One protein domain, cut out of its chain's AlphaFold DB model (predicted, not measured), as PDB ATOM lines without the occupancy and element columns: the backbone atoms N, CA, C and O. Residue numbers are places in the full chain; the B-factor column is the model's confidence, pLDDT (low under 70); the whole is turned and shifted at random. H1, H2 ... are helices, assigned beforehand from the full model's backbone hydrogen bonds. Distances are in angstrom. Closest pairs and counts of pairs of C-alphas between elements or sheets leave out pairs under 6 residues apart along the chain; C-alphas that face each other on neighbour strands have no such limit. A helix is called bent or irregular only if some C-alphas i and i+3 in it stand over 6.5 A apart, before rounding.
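Overview. This is residues 9 to 36 and 49 to 77 of the 156 residues of an uncharacterized protein of Vitis vinifera (UniProt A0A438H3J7). Two long helices, H1 and then H2, run side by side in opposite directions as a loose pair, coming closest near Phe 30 and Val 51. H2 has a kink of 29 degrees near residue 57. The 57 printed residues are all helix in class, loose, with a radius of gyration of the C-alphas of 14.1 A, and span 47 by 22 by 13 A, a rod.

Arrangement. Look first at H1, residues 9 to 36, then at H2, residues 49 to 75: they are close but not clearly touching, the closest C-alphas, those of Phe 30 and Val 51, being 8.0 A apart. They run opposite ways at a shallow tilt of 22 degrees. Every O i to N i+4 pair is within hydrogen-bond range in H1, and 22 of 23 in H2.

Along the chain. Find C-alpha 9 at (146.456, 216.111, 192.049); from there H1 runs 39.5 A to C-alpha 36. H2 runs 36.9 A from C-alpha 49 to C-alpha 75 at (149.537, 201.249, 189.018). H2 is neither bent nor irregular, but only just: C-alphas 54 and 57 are 6.3 A apart.

Size, cuts and confidence. Residues 37 to 48 are not printed, and C-alphas 36 and 49 stand 18.1 A apart across this cut. Residues 31 to 36 and 70 to 77 stand free. Mean pLDDT of the printed part is 73.2; residues 71 to 77 are among those under 70.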
ATOM      1  N   GLY A   9     146.866 215.825 193.425       64.12
ATOM      2  CA  GLY A   9     146.456 216.111 192.049       64.12
ATOM      3  C   GLY A   9     146.723 217.558 191.631       64.12
ATOM      4  O   GLY A   9     147.232 217.789 190.537       64.12
ATOM      5  N   SER A  10     146.460 218.532 192.509       69.81
ATOM      6  CA  SER A  10     146.691 219.952 192.201       69.81
ATOM      7  C   SER A  10     148.176 220.312 192.105       69.81
ATOM      8  O   SER A  10     148.565 221.045 191.200       69.81
ATOM      9  N   LEU A  11     149.020 219.777 192.999       70.81
ATOM     10  CA  LEU A  11     150.471 220.000 192.930       70.81
ATOM     11  C   LEU A  11     151.053 219.359 191.664       70.81
ATOM     12  O   LEU A  11     151.914 219.922 190.998       70.81
ATOM     13  N   PHE A  12     150.533 218.188 191.310       73.00
ATOM     14  CA  PHE A  12     150.926 217.467 190.117       73.00
ATOM     15  C   PHE A  12     150.568 218.215 188.824       73.00
ATOM     16  O   PHE A  12     151.438 218.400 187.973       73.00
ATOM     17  N   ILE A  13     149.332 218.714 188.704       80.75
ATOM     18  CA  ILE A  13     148.900 219.529 187.558       80.75
ATOM     19  C   ILE A  13     149.769 220.786 187.416       80.75
ATOM     20  O   ILE A  13     150.146 221.163 186.307       80.75
ATOM     21  N   TRP A  14     150.133 221.401 188.544       79.69
ATOM     22  CA  TRP A  14     150.967 222.596 188.577       79.69
ATOM     23  C   TRP A  14     152.397 222.309 188.108       79.69
ATOM     24  O   TRP A  14     152.933 223.053 187.288       79.69
ATOM     25  N   VAL A  15     152.990 221.190 188.540       77.56
ATOM     26  CA  VAL A  15     154.319 220.752 188.081       77.56
ATOM     27  C   VAL A  15     154.320 220.460 186.579       77.56
ATOM     28  O   VAL A  15     155.233 220.905 185.884       77.56
ATOM     29  N   ILE A  16     153.296 219.775 186.055       78.00
ATOM     30  CA  ILE A  16     153.177 219.514 184.610       78.00
ATOM     31  C   ILE A  16     153.058 220.824 183.841       78.00
ATOM     32  O   ILE A  16     153.753 221.004 182.849       78.00
ATOM     33  N   SER A  17     152.190 221.734 184.285       81.25
ATOM     34  CA  SER A  17     151.980 223.018 183.616       81.25
ATOM     35  C   SER A  17     153.257 223.862 183.595       81.25
ATOM     36  O   SER A  17     153.630 224.366 182.538       81.25
ATOM     37  N   CYS A  18     153.972 223.941 184.722       82.56
ATOM     38  CA  CYS A  18     155.265 224.621 184.825       82.56
ATOM     39  C   CYS A  18     156.294 224.023 183.854       82.56
ATOM     40  O   CYS A  18     156.968 224.743 183.121       82.56
ATOM     41  N   PHE A  19     156.368 222.696 183.789       81.19
ATOM     42  CA  PHE A  19     157.263 221.997 182.878       81.19
ATOM     43  C   PHE A  19     156.880 222.224 181.408       81.19
ATOM     44  O   PHE A  19     157.730 222.564 180.596       81.19
ATOM     45  N   LEU A  20     155.599 222.124 181.055       82.88
ATOM     46  CA  LEU A  20     155.109 222.360 179.693       82.88
ATOM     47  C   LEU A  20     155.403 223.803 179.247       82.88
ATOM     48  O   LEU A  20     155.862 224.022 178.129       82.88
ATOM     49  N   LEU A  21     155.252 224.773 180.154       82.81
ATOM     50  CA  LEU A  21     155.659 226.161 179.933       82.81
ATOM     51  C   LEU A  21     157.167 226.301 179.712       82.81
ATOM     52  O   LEU A  21     157.569 226.978 178.772       82.81
ATOM     53  N   LEU A  22     158.003 225.651 180.527       83.25
ATOM     54  CA  LEU A  22     159.459 225.660 180.350       83.25
ATOM     55  C   LEU A  22     159.881 225.013 179.023       83.25
ATOM     56  O   LEU A  22     160.796 225.514 178.376       83.25
ATOM     57  N   ALA A  23     159.198 223.951 178.587       78.25
ATOM     58  CA  ALA A  23     159.440 223.302 177.299       78.25
ATOM     59  C   ALA A  23     159.096 224.229 176.126       78.25
ATOM     60  O   ALA A  23     159.893 224.376 175.199       78.25
ATOM     61  N   ILE A  24     157.933 224.886 176.186       82.81
ATOM     62  CA  ILE A  24     157.505 225.866 175.180       82.81
ATOM     63  C   ILE A  24     158.447 227.072 175.180       82.81
ATOM     64  O   ILE A  24     158.826 227.535 174.109       82.81
ATOM     65  N   LEU A  25     158.871 227.561 176.349       85.06
ATOM     66  CA  LEU A  25     159.827 228.663 176.462       85.06
ATOM     67  C   LEU A  25     161.196 228.282 175.905       85.06
ATOM     68  O   LEU A  25     161.762 229.063 175.151       85.06
ATOM     69  N   ALA A  26     161.725 227.102 176.222       81.00
ATOM     70  CA  ALA A  26     163.019 226.651 175.715       81.00
ATOM     71  C   ALA A  26     162.979 226.398 174.198       81.00
ATOM     72  O   ALA A  26     163.821 226.914 173.464       81.00
ATOM     73  N   GLY A  27     161.973 225.662 173.716       74.31
ATOM     74  CA  GLY A  27     161.788 225.386 172.288       74.31
ATOM     75  C   GLY A  27     161.471 226.648 171.485       74.31
ATOM     76  O   GLY A  27     162.039 226.863 170.417       74.31
ATOM     77  N   GLY A  28     160.626 227.521 172.032       77.06
ATOM     78  CA  GLY A  28     160.286 228.817 171.454       77.06
ATOM     79  C   GLY A  28     161.479 229.767 171.427       77.06
ATOM     80  O   GLY A  28     161.746 230.359 170.389       77.06
ATOM     81  N   SER A  29     162.257 229.855 172.510       77.50
ATOM     82  CA  SER A  29     163.479 230.675 172.550       77.50
ATOM     83  C   SER A  29     164.501 230.191 171.531       77.50
ATOM     84  O   SER A  29     165.117 231.011 170.861       77.50
ATOM     85  N   PHE A  30     164.652 228.876 171.359       69.38
ATOM     86  CA  PHE A  30     165.544 228.325 170.344       69.38
ATOM     87  C   PHE A  30     165.045 228.595 168.916       69.38
ATOM     88  O   PHE A  30     165.842 228.950 168.053       69.38
ATOM     89  N   LEU A  31     163.733 228.503 168.669       77.19
ATOM     90  CA  LEU A  31     163.128 228.842 167.376       77.19
ATOM     91  C   LEU A  31     163.262 230.340 167.053       77.19
ATOM     92  O   LEU A  31     163.536 230.709 165.912       77.19
ATOM     93  N   VAL A  32     163.110 231.203 168.060       77.94
ATOM     94  CA  VAL A  32     163.308 232.654 167.939       77.94
ATOM     95  C   VAL A  32     164.777 232.978 167.710       77.94
ATOM     96  O   VAL A  32     165.083 233.802 166.854       77.94
ATOM     97  N   LEU A  33     165.691 232.317 168.420       74.19
ATOM     98  CA  LEU A  33     167.127 232.479 168.213       74.19
ATOM     99  C   LEU A  33     167.539 231.988 166.818       74.19
ATOM    100  O   LEU A  33     168.358 232.631 166.175       74.19
ATOM    101  N   TYR A  34     166.917 230.916 166.318       67.06
ATOM    102  CA  TYR A  34     167.076 230.434 164.945       67.06
ATOM    103  C   TYR A  34     166.576 231.453 163.909       67.06
ATOM    104  O   TYR A  34     167.284 231.745 162.952       67.06
ATOM    105  N   MET A  35     165.396 232.041 164.118       73.69
ATOM    106  CA  MET A  35     164.852 233.078 163.228       73.69
ATOM    107  C   MET A  35     165.626 234.400 163.301       73.69
ATOM    108  O   MET A  35     165.719 235.116 162.308       73.69
ATOM    109  N   SER A  36     166.192 234.724 164.466       71.88
ATOM    110  CA  SER A  36     166.956 235.958 164.695       71.88
ATOM    111  C   SER A  36     168.409 235.860 164.236       71.88
ATOM    112  O   SER A  36     169.099 236.876 164.235       71.88
ATOM    113  N   ALA A  49     174.075 221.008 168.846       71.44
ATOM    114  CA  ALA A  49     174.706 220.542 170.074       71.44
ATOM    115  C   ALA A  49     174.082 221.198 171.309       71.44
ATOM    116  O   ALA A  49     173.837 220.501 172.285       71.44
ATOM    117  N   GLY A  50     173.755 222.493 171.261       71.00
ATOM    118  CA  GLY A  50     173.042 223.187 172.335       71.00
ATOM    119  C   GLY A  50     171.650 222.602 172.584       71.00
ATOM    120  O   GLY A  50     171.290 222.334 173.729       71.00
ATOM    121  N   VAL A  51     170.903 222.304 171.517       74.50
ATOM    122  CA  VAL A  51     169.611 221.611 171.620       74.50
ATOM    123  C   VAL A  51     169.794 220.206 172.157       74.50
ATOM    124  O   VAL A  51     169.066 219.833 173.063       74.50
ATOM    125  N   LEU A  52     170.761 219.431 171.666       75.44
ATOM    126  CA  LEU A  52     171.009 218.068 172.143       75.44
ATOM    127  C   LEU A  52     171.462 218.037 173.607       75.44
ATOM    128  O   LEU A  52     170.968 217.203 174.357       75.44
ATOM    129  N   LEU A  53     172.340 218.947 174.040       71.38
ATOM    130  CA  LEU A  53     172.805 219.038 175.430       71.38
ATOM    131  C   LEU A  53     171.703 219.480 176.385       71.38
ATOM    132  O   LEU A  53     171.671 219.010 177.518       71.38
ATOM    133  N   VAL A  54     170.810 220.367 175.950       76.56
ATOM    134  CA  VAL A  54     169.632 220.731 176.740       76.56
ATOM    135  C   VAL A  54     168.633 219.581 176.731       76.56
ATOM    136  O   VAL A  54     168.115 219.236 177.785       76.56
ATOM    137  N   CYS A  55     168.411 218.947 175.579       71.94
ATOM    138  CA  CYS A  55     167.392 217.925 175.369       71.94
ATOM    139  C   CYS A  55     167.759 216.575 175.998       71.94
ATOM    140  O   CYS A  55     166.873 215.914 176.503       71.94
ATOM    141  N   LEU A  56     169.026 216.164 176.074       71.06
ATOM    142  CA  LEU A  56     169.443 214.911 176.730       71.06
ATOM    143  C   LEU A  56     168.974 214.796 178.199       71.06
ATOM    144  O   LEU A  56     168.258 213.846 178.527       71.06
ATOM    145  N   PRO A  57     169.299 215.747 179.095       72.62
ATOM    146  CA  PRO A  57     168.811 215.737 180.468       72.62
ATOM    147  C   PRO A  57     167.318 216.070 180.555       72.62
ATOM    148  O   PRO A  57     166.632 215.532 181.424       72.62
ATOM    149  N   TRP A  58     166.788 216.904 179.653       73.81
ATOM    150  CA  TRP A  58     165.360 217.232 179.628       73.81
ATOM    151  C   TRP A  58     164.482 216.047 179.246       73.81
ATOM    152  O   TRP A  58     163.486 215.788 179.909       73.81
ATOM    153  N   LEU A  59     164.855 215.316 178.198       74.44
ATOM    154  CA  LEU A  59     164.168 214.128 177.709       74.44
ATOM    155  C   LEU A  59     164.279 213.014 178.744       74.44
ATOM    156  O   LEU A  59     163.291 212.344 179.017       74.44
ATOM    157  N   PHE A  60     165.444 212.870 179.382       75.69
ATOM    158  CA  PHE A  60     165.622 211.949 180.500       75.69
ATOM    159  C   PHE A  60     164.667 212.267 181.659       75.69
ATOM    160  O   PHE A  60     163.981 211.373 182.160       75.69
ATOM    161  N   TRP A  61     164.557 213.537 182.053       78.94
ATOM    162  CA  TRP A  61     163.608 213.968 183.079       78.94
ATOM    163  C   TRP A  61     162.151 213.797 182.643       78.94
ATOM    164  O   TRP A  61     161.348 213.270 183.411       78.94
ATOM    165  N   LEU A  62     161.817 214.173 181.407       77.31
ATOM    166  CA  LEU A  62     160.485 214.036 180.820       77.31
ATOM    167  C   LEU A  62     160.049 212.571 180.809       77.31
ATOM    168  O   LEU A  62     158.949 212.255 181.256       77.31
ATOM    169  N   LEU A  63     160.929 211.671 180.369       76.19
ATOM    170  CA  LEU A  63     160.675 210.237 180.293       76.19
ATOM    171  C   LEU A  63     160.596 209.604 181.685       76.19
ATOM    172  O   LEU A  63     159.732 208.768 181.917       76.19
ATOM    173  N   THR A  64     161.426 210.039 182.636       78.75
ATOM    174  CA  THR A  64     161.378 209.561 184.029       78.75
ATOM    175  C   THR A  64     160.092 210.004 184.732       78.75
ATOM    176  O   THR A  64     159.468 209.218 185.453       78.75
ATOM    177  N   ILE A  65     159.652 211.246 184.505       71.69
ATOM    178  CA  ILE A  65     158.382 211.772 185.018       71.69
ATOM    179  C   ILE A  65     157.211 211.052 184.349       71.69
ATOM    180  O   ILE A  65     156.318 210.593 185.056       71.69
ATOM    181  N   LEU A  66     157.232 210.885 183.025       79.19
ATOM    182  CA  LEU A  66     156.203 210.162 182.278       79.19
ATOM    183  C   LEU A  66     156.126 208.692 182.711       79.19
ATOM    184  O   LEU A  66     155.039 208.166 182.918       79.19
ATOM    185  N   TYR A  67     157.267 208.049 182.944       75.06
ATOM    186  CA  TYR A  67     157.354 206.703 183.500       75.06
ATOM    187  C   TYR A  67     156.764 206.628 184.913       75.06
ATOM    188  O   TYR A  67     156.015 205.699 185.221       75.06
ATOM    189  N   ARG A  68     157.031 207.622 185.774       73.00
ATOM    190  CA  ARG A  68     156.382 207.716 187.090       73.00
ATOM    191  C   ARG A  68     154.892 208.024 186.994       73.00
ATOM    192  O   ARG A  68     154.150 207.560 187.858       73.00
ATOM    193  N   LEU A  69     154.457 208.756 185.968       67.62
ATOM    194  CA  LEU A  69     153.047 208.957 185.647       67.62
ATOM    195  C   LEU A  69     152.410 207.631 185.317       67.62
ATOM    196  O   LEU A  69     151.519 207.230 186.037       67.62
ATOM    197  N   ILE A  70     152.911 206.946 184.291       72.19
ATOM    198  CA  ILE A  70     152.376 205.677 183.806       72.19
ATOM    199  C   ILE A  70     152.416 204.650 184.939       72.19
ATOM    200  O   ILE A  70     151.434 203.959 185.162       72.19
ATOM    201  N   SER A  71     153.471 204.611 185.753       67.38
ATOM    202  CA  SER A  71     153.516 203.739 186.934       67.38
ATOM    203  C   SER A  71     152.492 204.114 188.007       67.38
ATOM    204  O   SER A  71     151.958 203.224 188.659       67.38
ATOM    205  N   ARG A  72     152.166 205.398 188.207       61.12
ATOM    206  CA  ARG A  72     151.122 205.820 189.161       61.12
ATOM    207  C   ARG A  72     149.709 205.725 188.593       61.12
ATOM    208  O   ARG A  72     148.800 205.393 189.341       61.12
ATOM    209  N   THR A  73     149.506 205.991 187.307       56.59
ATOM    210  CA  THR A  73     148.204 205.968 186.634       56.59
ATOM    211  C   THR A  73     147.828 204.552 186.229       56.59
ATOM    212  O   THR A  73     146.702 204.147 186.485       56.59
ATOM    213  N   CYS A  74     148.759 203.754 185.698       55.16
ATOM    214  CA  CYS A  74     148.553 202.327 185.429       55.16
ATOM    215  C   CYS A  74     148.720 201.471 186.694       55.16
ATOM    216  O   CYS A  74     148.048 200.454 186.811       55.16
ATOM    217  N   GLY A  75     149.498 201.902 187.697       50.81
ATOM    218  CA  GLY A  75     149.537 201.249 189.018       50.81
ATOM    219  C   GLY A  75     148.249 201.414 189.836       50.81
ATOM    220  O   GLY A  75     147.965 200.587 190.695       50.81
ATOM    221  N   PHE A  76     147.428 202.427 189.530       48.75
ATOM    222  CA  PHE A  76     146.072 202.589 190.077       48.75
ATOM    223  C   PHE A  76     144.950 202.161 189.116       48.75
ATOM    224  O   PHE A  76     143.775 202.237 189.477       48.75
ATOM    225  N   ARG A  77     145.276 201.725 187.890       49.41
ATOM    226  CA  ARG A  77     144.287 201.341 186.861       49.41
ATOM    227  C   ARG A  77     144.553 200.000 186.174       49.41
ATOM    228  O   ARG A  77     143.758 199.615 185.331       49.41
TER     229      ARG A  77